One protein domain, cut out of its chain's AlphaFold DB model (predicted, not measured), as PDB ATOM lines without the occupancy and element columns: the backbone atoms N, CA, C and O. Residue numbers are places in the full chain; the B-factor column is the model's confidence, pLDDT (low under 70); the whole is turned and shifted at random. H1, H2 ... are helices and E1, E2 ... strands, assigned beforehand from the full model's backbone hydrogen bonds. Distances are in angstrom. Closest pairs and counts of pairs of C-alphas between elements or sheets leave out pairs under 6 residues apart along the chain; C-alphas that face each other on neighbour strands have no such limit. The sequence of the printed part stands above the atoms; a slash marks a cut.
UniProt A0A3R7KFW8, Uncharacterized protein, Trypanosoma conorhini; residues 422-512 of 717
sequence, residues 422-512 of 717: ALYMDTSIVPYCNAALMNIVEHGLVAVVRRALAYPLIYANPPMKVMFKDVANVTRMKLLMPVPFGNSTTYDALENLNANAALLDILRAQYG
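This is residues 422 to 512 of the 717 residues of an uncharacterized protein of Trypanosoma conorhini (UniProt A0A3R7KFW8). A small, strongly twisted sheet of three strands runs out from a group of three helices: edge strand E1 lies by the helices, and the turn of the E2 and E3 hairpin is at the far end. The long helix H1 packs on H3 at a steep tilt, while H2 comes near the last residues of H1. The printed part has 91 residues, in the order E1, H1, E2, E3, H2, H3; the sheet, E1 E3 E2, is antiparallel and the class is mixed. It is compact, with a radius of gyration of the C-alphas of 12.8 A and spans of 36 by 32 by 20 A.

E1, residues 422 to 426, begins at C-alpha 422 (80.926, 61.096, 89.220). H1, residues 435 to 452, is 25.5 A long. E2 is residues 464 to 468; E3, residues 471 to 480, is 24.4 A long and bends by 55 degrees at residue 474. H2 is residues 488 to 495. H3, residues 499 to 511, is 18.2 A long and ends at C-alpha 511 (86.764, 85.338, 84.948).

E1 and E3 are antiparallel neighbours, with N 425 and O 475 2.8 A apart, within hydrogen-bond range. E3 and E2 form a hairpin, with N 466 and O 474 at 2.9 A. E1, H1 and E2 make a split strand-helix-strand unit, two strands running the same way with E3 between them; its crossover is right-handed. H1, H2 and H3 are on the sheet but only graze it; the closest C-alphas of E1 and H3, Met 425 and Asn 500, are 5.6 A apart. H1, with residues 441 to 448 alone, touches H3, closest at the C-alphas of Gly 444 and Ile 506, 6.6 A, at a steep tilt of 46 degrees, opposite ways. In H1, H2 and H3 every O i to N i+4 pair is within hydrogen-bond range.

The C-alphas farthest apart, Pro 484 and Gly 512, are 38.7 A apart. The printed part has no cut, and the link from H1 to E2 is long. pLDDT is under 70 at residues 433 to 434 and 468 to 472.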
ATOM      1  N   ALA A 422      81.277  59.716  89.499       91.25
ATOM      2  CA  ALA A 422      80.926  61.096  89.220       91.25
ATOM      3  C   ALA A 422      81.597  62.058  90.194       91.25
ATOM      4  O   ALA A 422      81.865  61.722  91.344       91.25
ATOM      5  N   LEU A 423      81.786  63.295  89.742       91.44
ATOM      6  CA  LEU A 423      82.111  64.408  90.623       91.44
ATOM      7  C   LEU A 423      80.831  65.068  91.126       91.44
ATOM      8  O   LEU A 423      79.934  65.388  90.338       91.44
ATOM      9  N   TYR A 424      80.783  65.309  92.433       87.50
ATOM     10  CA  TYR A 424      79.722  66.063  93.087       87.50
ATOM     11  C   TYR A 424      80.238  67.448  93.454       87.50
ATOM     12  O   TYR A 424      81.274  67.597  94.098       87.50
ATOM     13  N   MET A 425      79.513  68.465  93.014       87.88
ATOM     14  CA  MET A 425      79.859  69.865  93.202       87.88
ATOM     15  C   MET A 425      78.660  70.635  93.730       87.88
ATOM     16  O   MET A 425      77.507  70.235  93.568       87.88
ATOM     17  N   ASP A 426      78.937  71.775  94.338       82.94
ATOM     18  CA  ASP A 426      77.910  72.691  94.797       82.94
ATOM     19  C   ASP A 426      77.272  73.446  93.616       82.94
ATOM     20  O   ASP A 426      77.950  74.069  92.797       82.94
ATOM     21  N   THR A 427      75.942  73.420  93.517       80.50
ATOM     22  CA  THR A 427      75.230  74.046  92.390       80.50
ATOM     23  C   THR A 427      75.412  75.566  92.312       80.50
ATOM     24  O   THR A 427      75.310  76.125  91.222       80.50
ATOM     25  N   SER A 428      75.705  76.248  93.422       76.81
ATOM     26  CA  SER A 428      75.893  77.708  93.458       76.81
ATOM     27  C   SER A 428      77.254  78.195  92.959       76.81
ATOM     28  O   SER A 428      77.427  79.405  92.811       76.81
ATOM     29  N   ILE A 429      78.206  77.291  92.689       82.38
ATOM     30  CA  ILE A 429      79.488  77.632  92.043       82.38
ATOM     31  C   ILE A 429      79.539  77.260  90.554       82.38
ATOM     32  O   ILE A 429      80.407  77.763  89.853       82.38
ATOM     33  N   VAL A 430      78.631  76.423  90.035       82.38
ATOM     34  CA  VAL A 430      78.673  75.970  88.629       82.38
ATOM     35  C   VAL A 430      77.984  76.987  87.700       82.38
ATOM     36  O   VAL A 430      76.778  77.218  87.837       82.38
ATOM     37  N   PRO A 431      78.691  77.585  86.720       76.31
ATOM     38  CA  PRO A 431      78.128  78.621  85.855       76.31
ATOM     39  C   PRO A 431      77.415  78.031  84.622       76.31
ATOM     40  O   PRO A 431      77.996  77.899  83.548       76.31
ATOM     41  N   TYR A 432      76.125  77.719  84.754       71.50
ATOM     42  CA  TYR A 432      75.275  77.124  83.703       71.50
ATOM     43  C   TYR A 432      74.914  78.069  82.544       71.50
ATOM     44  O   TYR A 432      73.734  78.295  82.287       71.50
ATOM     45  N   CYS A 433      75.888  78.709  81.896       65.62
ATOM     46  CA  CYS A 433      75.547  79.950  81.207       65.62
ATOM     47  C   CYS A 433      76.229  80.256  79.867       65.62
ATOM     48  O   CYS A 433      75.895  81.244  79.220       65.62
ATOM     49  N   ASN A 434      77.100  79.377  79.379       69.94
ATOM     50  CA  ASN A 434      77.437  79.270  77.956       69.94
ATOM     51  C   ASN A 434      78.126  77.916  77.729       69.94
ATOM     52  O   ASN A 434      78.939  77.508  78.559       69.94
ATOM     53  N   ALA A 435      77.860  77.256  76.602       75.75
ATOM     54  CA  ALA A 435      78.545  76.031  76.192       75.75
ATOM     55  C   ALA A 435      80.083  76.152  76.227       75.75
ATOM     56  O   ALA A 435      80.753  75.206  76.622       75.75
ATOM     57  N   ALA A 436      80.651  77.317  75.889       80.88
ATOM     58  CA  ALA A 436      82.102  77.526  75.920       80.88
ATOM     59  C   ALA A 436      82.685  77.471  77.345       80.88
ATOM     60  O   ALA A 436      83.706  76.830  77.574       80.88
ATOM     61  N   LEU A 437      82.023  78.117  78.313       79.94
ATOM     62  CA  LEU A 437      82.456  78.097  79.713       79.94
ATOM     63  C   LEU A 437      82.233  76.718  80.340       79.94
ATOM     64  O   LEU A 437      83.091  76.243  81.075       79.94
ATOM     65  N   MET A 438      81.117  76.065  80.007       84.56
ATOM     66  CA  MET A 438      80.843  74.694  80.441       84.56
ATOM     67  C   MET A 438      81.893  73.718  79.913       84.56
ATOM     68  O   MET A 438      82.423  72.938  80.693       84.56
ATOM     69  N   ASN A 439      82.287  73.837  78.642       86.88
ATOM     70  CA  ASN A 439      83.358  73.027  78.068       86.88
ATOM     71  C   ASN A 439      84.697  73.250  78.805       86.88
ATOM     72  O   ASN A 439      85.359  72.275  79.158       86.88
ATOM     73  N   ILE A 440      85.063  74.503  79.122       87.31
ATOM     74  CA  ILE A 440      86.272  74.815  79.912       87.31
ATOM     75  C   ILE A 440      86.202  74.183  81.307       87.31
ATOM     76  O   ILE A 440      87.183  73.597  81.762       87.31
ATOM     77  N   VAL A 441      85.054  74.288  81.981       88.75
ATOM     78  CA  VAL A 441      84.831  73.689  83.304       88.75
ATOM     79  C   VAL A 441      84.947  72.165  83.238       88.75
ATOM     80  O   VAL A 441      85.689  71.582  84.023       88.75
ATOM     81  N   GLU A 442      84.282  71.529  82.275       91.00
ATOM     82  CA  GLU A 442      84.329  70.082  82.041       91.00
ATOM     83  C   GLU A 442      85.762  69.596  81.820       91.00
ATOM     84  O   GLU A 442      86.240  68.714  82.533       91.00
ATOM     85  N   HIS A 443      86.487  70.209  80.882       92.88
ATOM     86  CA  HIS A 443      87.860  69.820  80.559       92.88
ATOM     87  C   HIS A 443      88.828  70.115  81.705       92.88
ATOM     88  O   HIS A 443      89.719  69.310  81.982       92.88
ATOM     89  N   GLY A 444      88.654  71.246  82.394       93.12
ATOM     90  CA  GLY A 444      89.467  71.627  83.544       93.12
ATOM     91  C   GLY A 444      89.313  70.645  84.703       93.12
ATOM     92  O   GLY A 444      90.312  70.168  85.243       93.12
ATOM     93  N   LEU A 445      88.075  70.278  85.043       94.56
ATOM     94  CA  LEU A 445      87.787  69.298  86.092       94.56
ATOM     95  C   LEU A 445      88.280  67.904  85.705       94.56
ATOM     96  O   LEU A 445      88.944  67.243  86.502       94.56
ATOM     97  N   VAL A 446      88.043  67.477  84.465       95.19
ATOM     98  CA  VAL A 446      88.589  66.218  83.945       95.19
ATOM     99  C   VAL A 446      90.117  66.202  84.033       95.19
ATOM    100  O   VAL A 446      90.688  65.194  84.437       95.19
ATOM    101  N   ALA A 447      90.811  67.307  83.748       94.69
ATOM    102  CA  ALA A 447      92.267  67.384  83.889       94.69
ATOM    103  C   ALA A 447      92.750  67.243  85.345       94.69
ATOM    104  O   ALA A 447      93.876  66.799  85.581       94.69
ATOM    105  N   VAL A 448      91.931  67.622  86.329       94.62
ATOM    106  CA  VAL A 448      92.203  67.367  87.752       94.62
ATOM    107  C   VAL A 448      91.999  65.885  88.070       94.62
ATOM    108  O   VAL A 448      92.882  65.267  88.662       94.62
ATOM    109  N   VAL A 449      90.899  65.289  87.605       94.69
ATOM    110  CA  VAL A 449      90.603  63.861  87.802       94.69
ATOM    111  C   VAL A 449      91.675  62.970  87.170       94.69
ATOM    112  O   VAL A 449      92.177  62.061  87.824       94.69
ATOM    113  N   ARG A 450      92.099  63.265  85.935       95.00
ATOM    114  CA  ARG A 450      93.182  62.546  85.239       95.00
ATOM    115  C   ARG A 450      94.479  62.531  86.051       95.00
ATOM    116  O   ARG A 450      95.179  61.524  86.062       95.00
ATOM    117  N   ARG A 451      94.792  63.634  86.746       93.38
ATOM    118  CA  ARG A 451      95.961  63.728  87.636       93.38
ATOM    119  C   ARG A 451      95.773  62.919  88.914       93.38
ATOM    120  O   ARG A 451      96.689  62.200  89.291       93.38
ATOM    121  N   ALA A 452      94.605  63.012  89.546       91.69
ATOM    122  CA  ALA A 452      94.307  62.288  90.781       91.69
ATOM    123  C   ALA A 452      94.314  60.763  90.584       91.69
ATOM    124  O   ALA A 452      94.848  60.037  91.414       91.69
ATOM    125  N   LEU A 453      93.768  60.291  89.462       92.12
ATOM    126  CA  LEU A 453      93.683  58.868  89.127       92.12
ATOM    127  C   LEU A 453      94.866  58.359  88.289       92.12
ATOM    128  O   LEU A 453      94.887  57.189  87.920       92.12
ATOM    129  N   ALA A 454      95.827  59.229  87.955       92.25
ATOM    130  CA  ALA A 454      96.967  58.930  87.083       92.25
ATOM    131  C   ALA A 454      96.581  58.244  85.752       92.25
ATOM    132  O   ALA A 454      97.327  57.419  85.223       92.25
ATOM    133  N   TYR A 455      95.419  58.598  85.192       92.44
ATOM    134  CA  TYR A 455      94.893  58.000  83.966       92.44
ATOM    135  C   TYR A 455      94.481  59.086  82.961       92.44
ATOM    136  O   TYR A 455      93.600  59.893  83.260       92.44
ATOM    137  N   PRO A 456      95.107  59.153  81.769       90.69
ATOM    138  CA  PRO A 456      94.933  60.279  80.849       90.69
ATOM    139  C   PRO A 456      93.642  60.225  80.020       90.69
ATOM    140  O   PRO A 456      93.232  61.255  79.488       90.69
ATOM    141  N   LEU A 457      93.000  59.060  79.899       93.25
ATOM    142  CA  LEU A 457      91.829  58.848  79.044       93.25
ATOM    143  C   LEU A 457      90.533  58.838  79.866       93.25
ATOM    144  O   LEU A 457      89.797  57.862  79.897       93.25
ATOM    145  N   ILE A 458      90.284  59.939  80.573       93.62
ATOM    146  CA  ILE A 458      89.024  60.179  81.291       93.62
ATOM    147  C   ILE A 458      88.286  61.298  80.579       93.62
ATOM    148  O   ILE A 458      88.902  62.316  80.260       93.62
ATOM    149  N   TYR A 459      86.989  61.133  80.357       94.75
ATOM    150  CA  TYR A 459      86.109  62.181  79.839       94.75
ATOM    151  C   TYR A 459      84.952  62.407  80.815       94.75
ATOM    152  O   TYR A 459      84.910  61.804  81.889       94.75
ATOM    153  N   ALA A 460      84.018  63.285  80.472       93.69
ATOM    154  CA  ALA A 460      82.850  63.532  81.303       93.69
ATOM    155  C   ALA A 460      81.615  63.851  80.463       93.69
ATOM    156  O   ALA A 460      81.716  64.324  79.334       93.69
ATOM    157  N   ASN A 461      80.444  63.616  81.043       90.88
ATOM    158  CA  ASN A 461      79.220  64.249  80.571       90.88
ATOM    159  C   ASN A 461      79.133  65.680  81.114       90.88
ATOM    160  O   ASN A 461      79.705  65.961  82.172       90.88
ATOM    161  N   PRO A 462      78.350  66.557  80.465       86.88
ATOM    162  CA  PRO A 462      78.083  67.880  81.001       86.88
ATOM    163  C   PRO A 462      77.532  67.835  82.437       86.88
ATOM    164  O   PRO A 462      76.709  66.967  82.747       86.88
ATOM    165  N   PRO A 463      77.950  68.751  83.330       87.81
ATOM    166  CA  PRO A 463      77.415  68.855  84.680       87.81
ATOM    167  C   PRO A 463      75.896  69.055  84.679       87.81
ATOM    168  O   PRO A 463      75.373  69.964  84.037       87.81
ATOM    169  N   MET A 464      75.179  68.256  85.466       84.31
ATOM    170  CA  MET A 464      73.721  68.312  85.594       84.31
ATOM    171  C   MET A 464      73.312  68.545  87.047       84.31
ATOM    172  O   MET A 464      73.917  68.004  87.971       84.31
ATOM    173  N   LYS A 465      72.268  69.350  87.265       82.31
ATOM    174  CA  LYS A 465      71.671  69.513  88.599       82.31
ATOM    175  C   LYS A 465      70.935  68.226  88.971       82.31
ATOM    176  O   LYS A 465      70.128  67.742  88.180       82.31
ATOM    177  N   VAL A 466      71.192  67.695  90.162       80.00
ATOM    178  CA  VAL A 466      70.552  66.476  90.670       80.00
ATOM    179  C   VAL A 466      70.033  66.686  92.090       80.00
ATOM    180  O   VAL A 466      70.570  67.479  92.861       80.00
ATOM    181  N   MET A 467      68.982  65.949  92.442       72.25
ATOM    182  CA  MET A 467      68.533  65.802  93.827       72.25
ATOM    183  C   MET A 467      69.163  64.525  94.380       72.25
ATOM    184  O   MET A 467      68.926  63.447  93.836       72.25
ATOM    185  N   PHE A 468      69.965  64.628  95.439       58.62
ATOM    186  CA  PHE A 468      70.618  63.468  96.046       58.62
ATOM    187  C   PHE A 468      70.274  63.394  97.533       58.62
ATOM    188  O   PHE A 468      70.589  64.317  98.278       58.62
ATOM    189  N   LYS A 469      69.627  62.302  97.969       57.44
ATOM    190  CA  LYS A 469      69.285  62.038  99.385       57.44
ATOM    191  C   LYS A 469      68.604  63.232 100.092       57.44
ATOM    192  O   LYS A 469      69.036  63.636 101.166       57.44
ATOM    193  N   ASP A 470      67.590  63.825  99.459       56.47
ATOM    194  CA  ASP A 470      66.848  65.006  99.950       56.47
ATOM    195  C   ASP A 470      67.676  66.300 100.116       56.47
ATOM    196  O   ASP A 470      67.169  67.311 100.610       56.47
ATOM    197  N   VAL A 471      68.928  66.321  99.645       56.78
ATOM    198  CA  VAL A 471      69.754  67.530  99.567       56.78
ATOM    199  C   VAL A 471      69.492  68.225  98.231       56.78
ATOM    200  O   VAL A 471      69.852  67.726  97.163       56.78
ATOM    201  N   ALA A 472      68.854  69.394  98.293       57.41
ATOM    202  CA  ALA A 472      68.800  70.324  97.171       57.41
ATOM    203  C   ALA A 472      70.184  70.972  96.961       57.41
ATOM    204  O   ALA A 472      70.889  71.229  97.935       57.41
ATOM    205  N   ASN A 473      70.532  71.308  95.710       71.31
ATOM    206  CA  ASN A 473      71.751  72.045  95.306       71.31
ATOM    207  C   ASN A 473      73.032  71.216  95.093       71.31
ATOM    208  O   ASN A 473      74.136  71.716  95.329       71.31
ATOM    209  N   VAL A 474      72.900  69.983  94.598       78.69
ATOM    210  CA  VAL A 474      74.047  69.187  94.144       78.69
ATOM    211  C   VAL A 474      74.104  69.169  92.618       78.69
ATOM    212  O   VAL A 474      73.123  68.886  91.930       78.69
ATOM    213  N   THR A 475      75.282  69.443  92.076       86.75
ATOM    214  CA  THR A 475      75.602  69.239  90.669       86.75
ATOM    215  C   THR A 475      76.419  67.966  90.529       86.75
ATOM    216  O   THR A 475      77.439  67.804  91.193       86.75
ATOM    217  N   ARG A 476      75.986  67.070  89.643       89.12
ATOM    218  CA  ARG A 476      76.688  65.835  89.306       89.12
ATOM    219  C   ARG A 476      77.306  65.951  87.922       89.12
ATOM    220  O   ARG A 476      76.619  66.310  86.968       89.12
ATOM    221  N   MET A 477      78.577  65.595  87.803       92.25
ATOM    222  CA  MET A 477      79.265  65.433  86.525       92.25
ATOM    223  C   MET A 477      79.711  63.977  86.399       92.25
ATOM    224  O   MET A 477      80.639  63.554  87.089       92.25
ATOM    225  N   LYS A 478      79.008  63.196  85.568       93.19
ATOM    226  CA  LYS A 478      79.341  61.784  85.343       93.19
ATOM    227  C   LYS A 478      80.679  61.691  84.621       93.19
ATOM    228  O   LYS A 478      80.871  62.348  83.599       93.19
ATOM    229  N   LEU A 479      81.574  60.871  85.151       94.81
ATOM    230  CA  LEU A 479      82.872  60.610  84.558       94.81
ATOM    231  C   LEU A 479      82.766  59.404  83.617       94.81
ATOM    232  O   LEU A 479      82.127  58.402  83.929       94.81
ATOM    233  N   LEU A 480      83.386  59.514  82.449       94.81
ATOM    234  CA  LEU A 480      83.395  58.496  81.407       94.81
ATOM    235  C   LEU A 480      84.778  57.839  81.407       94.81
ATOM    236  O   LEU A 480      85.764  58.456  81.001       94.81
ATOM    237  N   MET A 481      84.857  56.611  81.910       93.06
ATOM    238  CA  MET A 481      86.106  55.891  82.193       93.06
ATOM    239  C   MET A 481      85.923  54.379  81.934       93.06
ATOM    240  O   MET A 481      84.790  53.966  81.690       93.06
ATOM    241  N   PRO A 482      86.989  53.556  81.927       91.56
ATOM    242  CA  PRO A 482      86.860  52.120  81.683       91.56
ATOM    243  C   PRO A 482      86.437  51.341  82.930       91.56
ATOM    244  O   PRO A 482      86.760  51.733  84.053       91.56
ATOM    245  N   VAL A 483      85.770  50.196  82.723       85.62
ATOM    246  CA  VAL A 483      85.139  49.360  83.774       85.62
ATOM    247  C   VAL A 483      86.017  49.106  85.010       85.62
ATOM    248  O   VAL A 483      85.489  49.182  86.121       85.62
ATOM    249  N   PRO A 484      87.342  48.864  84.893       85.69
ATOM    250  CA  PRO A 484      88.201  48.627  86.053       85.69
ATOM    251  C   PRO A 484      88.210  49.745  87.106       85.69
ATOM    252  O   PRO A 484      88.581  49.485  88.249       85.69
ATOM    253  N   PHE A 485      87.802  50.969  86.759       87.38
ATOM    254  CA  PHE A 485      87.723  52.077  87.710       87.38
ATOM    255  C   PHE A 485      86.472  52.060  88.597       87.38
ATOM    256  O   PHE A 485      86.452  52.802  89.572       87.38
ATOM    257  N   GLY A 486      85.474  51.212  88.336       81.81
ATOM    258  CA  GLY A 486      84.305  51.048  89.210       81.81
ATOM    259  C   GLY A 486      84.632  50.270  90.492       81.81
ATOM    260  O   GLY A 486      84.182  49.138  90.662       81.81
ATOM    261  N   ASN A 487      85.463  50.834  91.369       84.56
ATOM    262  CA  ASN A 487      85.937  50.198  92.598       84.56
ATOM    263  C   ASN A 487      86.056  51.211  93.755       84.56
ATOM    264  O   ASN A 487      86.088  52.421  93.539       84.56
ATOM    265  N   SER A 488      86.160  50.711  94.993       85.31
ATOM    266  CA  SER A 488      86.215  51.558  96.195       85.31
ATOM    267  C   SER A 488      87.426  52.492  96.235       85.31
ATOM    268  O   SER A 488      87.311  53.598  96.739       85.31
ATOM    269  N   THR A 489      88.570  52.093  95.675       87.94
ATOM    270  CA  THR A 489      89.783  52.925  95.651       87.94
ATOM    271  C   THR A 489      89.598  54.162  94.775       87.94
ATOM    272  O   THR A 489      90.010  55.254  95.161       87.94
ATOM    273  N   THR A 490      88.973  54.011  93.603       89.31
ATOM    274  CA  THR A 490      88.617  55.148  92.743       89.31
ATOM    275  C   THR A 490      87.638  56.064  93.462       89.31
ATOM    276  O   THR A 490      87.860  57.271  93.497       89.31
ATOM    277  N   TYR A 491      86.595  55.491  94.066       86.38
ATOM    278  CA  TYR A 491      85.601  56.245  94.821       86.38
ATOM    279  C   TYR A 491      86.254  57.065  95.947       86.38
ATOM    280  O   TYR A 491      86.068  58.278  95.999       86.38
ATOM    281  N   ASP A 492      87.102  56.445  96.773       87.12
ATOM    282  CA  ASP A 492      87.813  57.121  97.863       87.12
ATOM    283  C   ASP A 492      88.739  58.229  97.327       87.12
ATOM    284  O   ASP A 492      88.839  59.312  97.906       87.12
ATOM    285  N   ALA A 493      89.419  57.996  96.198       88.56
ATOM    286  CA  ALA A 493      90.269  59.005  95.563       88.56
ATOM    287  C   ALA A 493      89.460  60.204  95.035       88.56
ATOM    288  O   ALA A 493      89.915  61.345  95.141       88.56
ATOM    289  N   LEU A 494      88.265  59.961  94.490       89.75
ATOM    290  CA  LEU A 494      87.355  61.002  94.014       89.75
ATOM    291  C   LEU A 494      86.656  61.740  95.164       89.75
ATOM    292  O   LEU A 494      86.456  62.945  95.059       89.75
ATOM    293  N   GLU A 495      86.326  61.068  96.269       84.12
ATOM    294  CA  GLU A 495      85.747  61.702  97.462       84.12
ATOM    295  C   GLU A 495      86.768  62.608  98.165       84.12
ATOM    296  O   GLU A 495      86.437  63.713  98.597       84.12
ATOM    297  N   ASN A 496      88.037  62.191  98.206       86.06
ATOM    298  CA  ASN A 496      89.136  63.020  98.704       86.06
ATOM    299  C   ASN A 496      89.486  64.187  97.762       86.06
ATOM    300  O   ASN A 496      90.190  65.121  98.160       86.06
ATOM    301  N   LEU A 497      89.002  64.166  96.516       88.12
ATOM    302  CA  LEU A 497      89.174  65.273  95.590       88.12
ATOM    303  C   LEU A 497      88.219  66.412  95.961       88.12
ATOM    304  O   LEU A 497      87.004  66.321  95.793       88.12
ATOM    305  N   ASN A 498      88.768  67.553  96.381       88.12
ATOM    306  CA  ASN A 498      87.968  68.753  96.614       88.12
ATOM    307  C   ASN A 498      87.536  69.396  95.279       88.12
ATOM    308  O   ASN A 498      88.124  70.377  94.815       88.12
ATOM    309  N   ALA A 499      86.496  68.832  94.656       87.12
ATOM    310  CA  ALA A 499      85.969  69.272  93.363       87.12
ATOM    311  C   ALA A 499      85.491  70.734  93.386       87.12
ATOM    312  O   ALA A 499      85.656  71.454  92.402       87.12
ATOM    313  N   ASN A 500      84.965  71.203  94.523       87.69
ATOM    314  CA  ASN A 500      84.552  72.597  94.695       87.69
ATOM    315  C   ASN A 500      85.749  73.557  94.649       87.69
ATOM    316  O   ASN A 500      85.676  74.587  93.983       87.69
ATOM    317  N   ALA A 501      86.857  73.221  95.320       88.25
ATOM    318  CA  ALA A 501      88.078  74.025  95.265       88.25
ATOM    319  C   ALA A 501      88.675  74.046  93.849       88.25
ATOM    320  O   ALA A 501      88.984  75.117  93.334       88.25
ATOM    321  N   ALA A 502      88.741  72.885  93.189       90.75
ATOM    322  CA  ALA A 502      89.209  72.784  91.808       90.75
ATOM    323  C   ALA A 502      88.363  73.630  90.839       90.75
ATOM    324  O   ALA A 502      88.910  74.325  89.983       90.75
ATOM    325  N   LEU A 503      87.034  73.608  90.988       90.81
ATOM    326  CA  LEU A 503      86.133  74.442  90.198       90.81
ATOM    327  C   LEU A 503      86.393  75.934  90.436       90.81
ATOM    328  O   LEU A 503      86.512  76.686  89.474       90.81
ATOM    329  N   LEU A 504      86.530  76.367  91.692       89.81
ATOM    330  CA  LEU A 504      86.827  77.767  92.011       89.81
ATOM    331  C   LEU A 504      88.143  78.235  91.373       89.81
ATOM    332  O   LEU A 504      88.181  79.329  90.813       89.81
ATOM    333  N   ASP A 505      89.187  77.406  91.368       89.94
ATOM    334  CA  ASP A 505      90.458  77.736  90.707       89.94
ATOM    335  C   ASP A 505      90.305  77.912  89.190       89.94
ATOM    336  O   ASP A 505      90.837  78.868  88.616       89.94
ATOM    337  N   ILE A 506      89.518  77.046  88.541       90.12
ATOM    338  CA  ILE A 506      89.191  77.170  87.112       90.12
ATOM    339  C   ILE A 506      88.436  78.481  86.846       90.12
ATOM    340  O   ILE A 506      88.753  79.206  85.898       90.12
ATOM    341  N   LEU A 507      87.465  78.829  87.696       88.19
ATOM    342  CA  LEU A 507      86.682  80.058  87.550       88.19
ATOM    343  C   LEU A 507      87.526  81.317  87.765       88.19
ATOM    344  O   LEU A 507      87.380  82.271  87.001       88.19
ATOM    345  N   ARG A 508      88.438  81.326  88.746       88.44
ATOM    346  CA  ARG A 508      89.364  82.451  88.983       88.44
ATOM    347  C   ARG A 508      90.206  82.744  87.746       88.44
ATOM    348  O   ARG A 508      90.316  83.904  87.345       88.44
ATOM    349  N   ALA A 509      90.744  81.698  87.119       86.81
ATOM    350  CA  ALA A 509      91.518  81.828  85.889       86.81
ATOM    351  C   ALA A 509      90.670  82.375  84.728       86.81
ATOM    352  O   ALA A 509      91.137  83.223  83.970       86.81
ATOM    353  N   GLN A 510      89.417  81.926  84.611       85.19
ATOM    354  CA  GLN A 510      88.562  82.258  83.472       85.19
ATOM    355  C   GLN A 510      87.887  83.636  83.563       85.19
ATOM    356  O   GLN A 510      87.739  84.323  82.552       85.19
ATOM    357  N   TYR A 511      87.452  84.055  84.754       81.75
ATOM    358  CA  TYR A 511      86.764  85.338  84.948       81.75
ATOM    359  C   TYR A 511      87.747  86.516  85.031       81.75
ATOM    360  O   TYR A 511      87.408  87.627  84.603       81.75
ATOM    361  N   GLY A 512      88.968  86.269  85.517       77.88
ATOM    362  CA  GLY A 512      90.003  87.282  85.711       77.88
ATOM    363  C   GLY A 512      89.741  88.189  86.920       77.88
ATOM    364  O   GLY A 512      88.616  88.331  87.395       77.88
TER     365      GLY A 512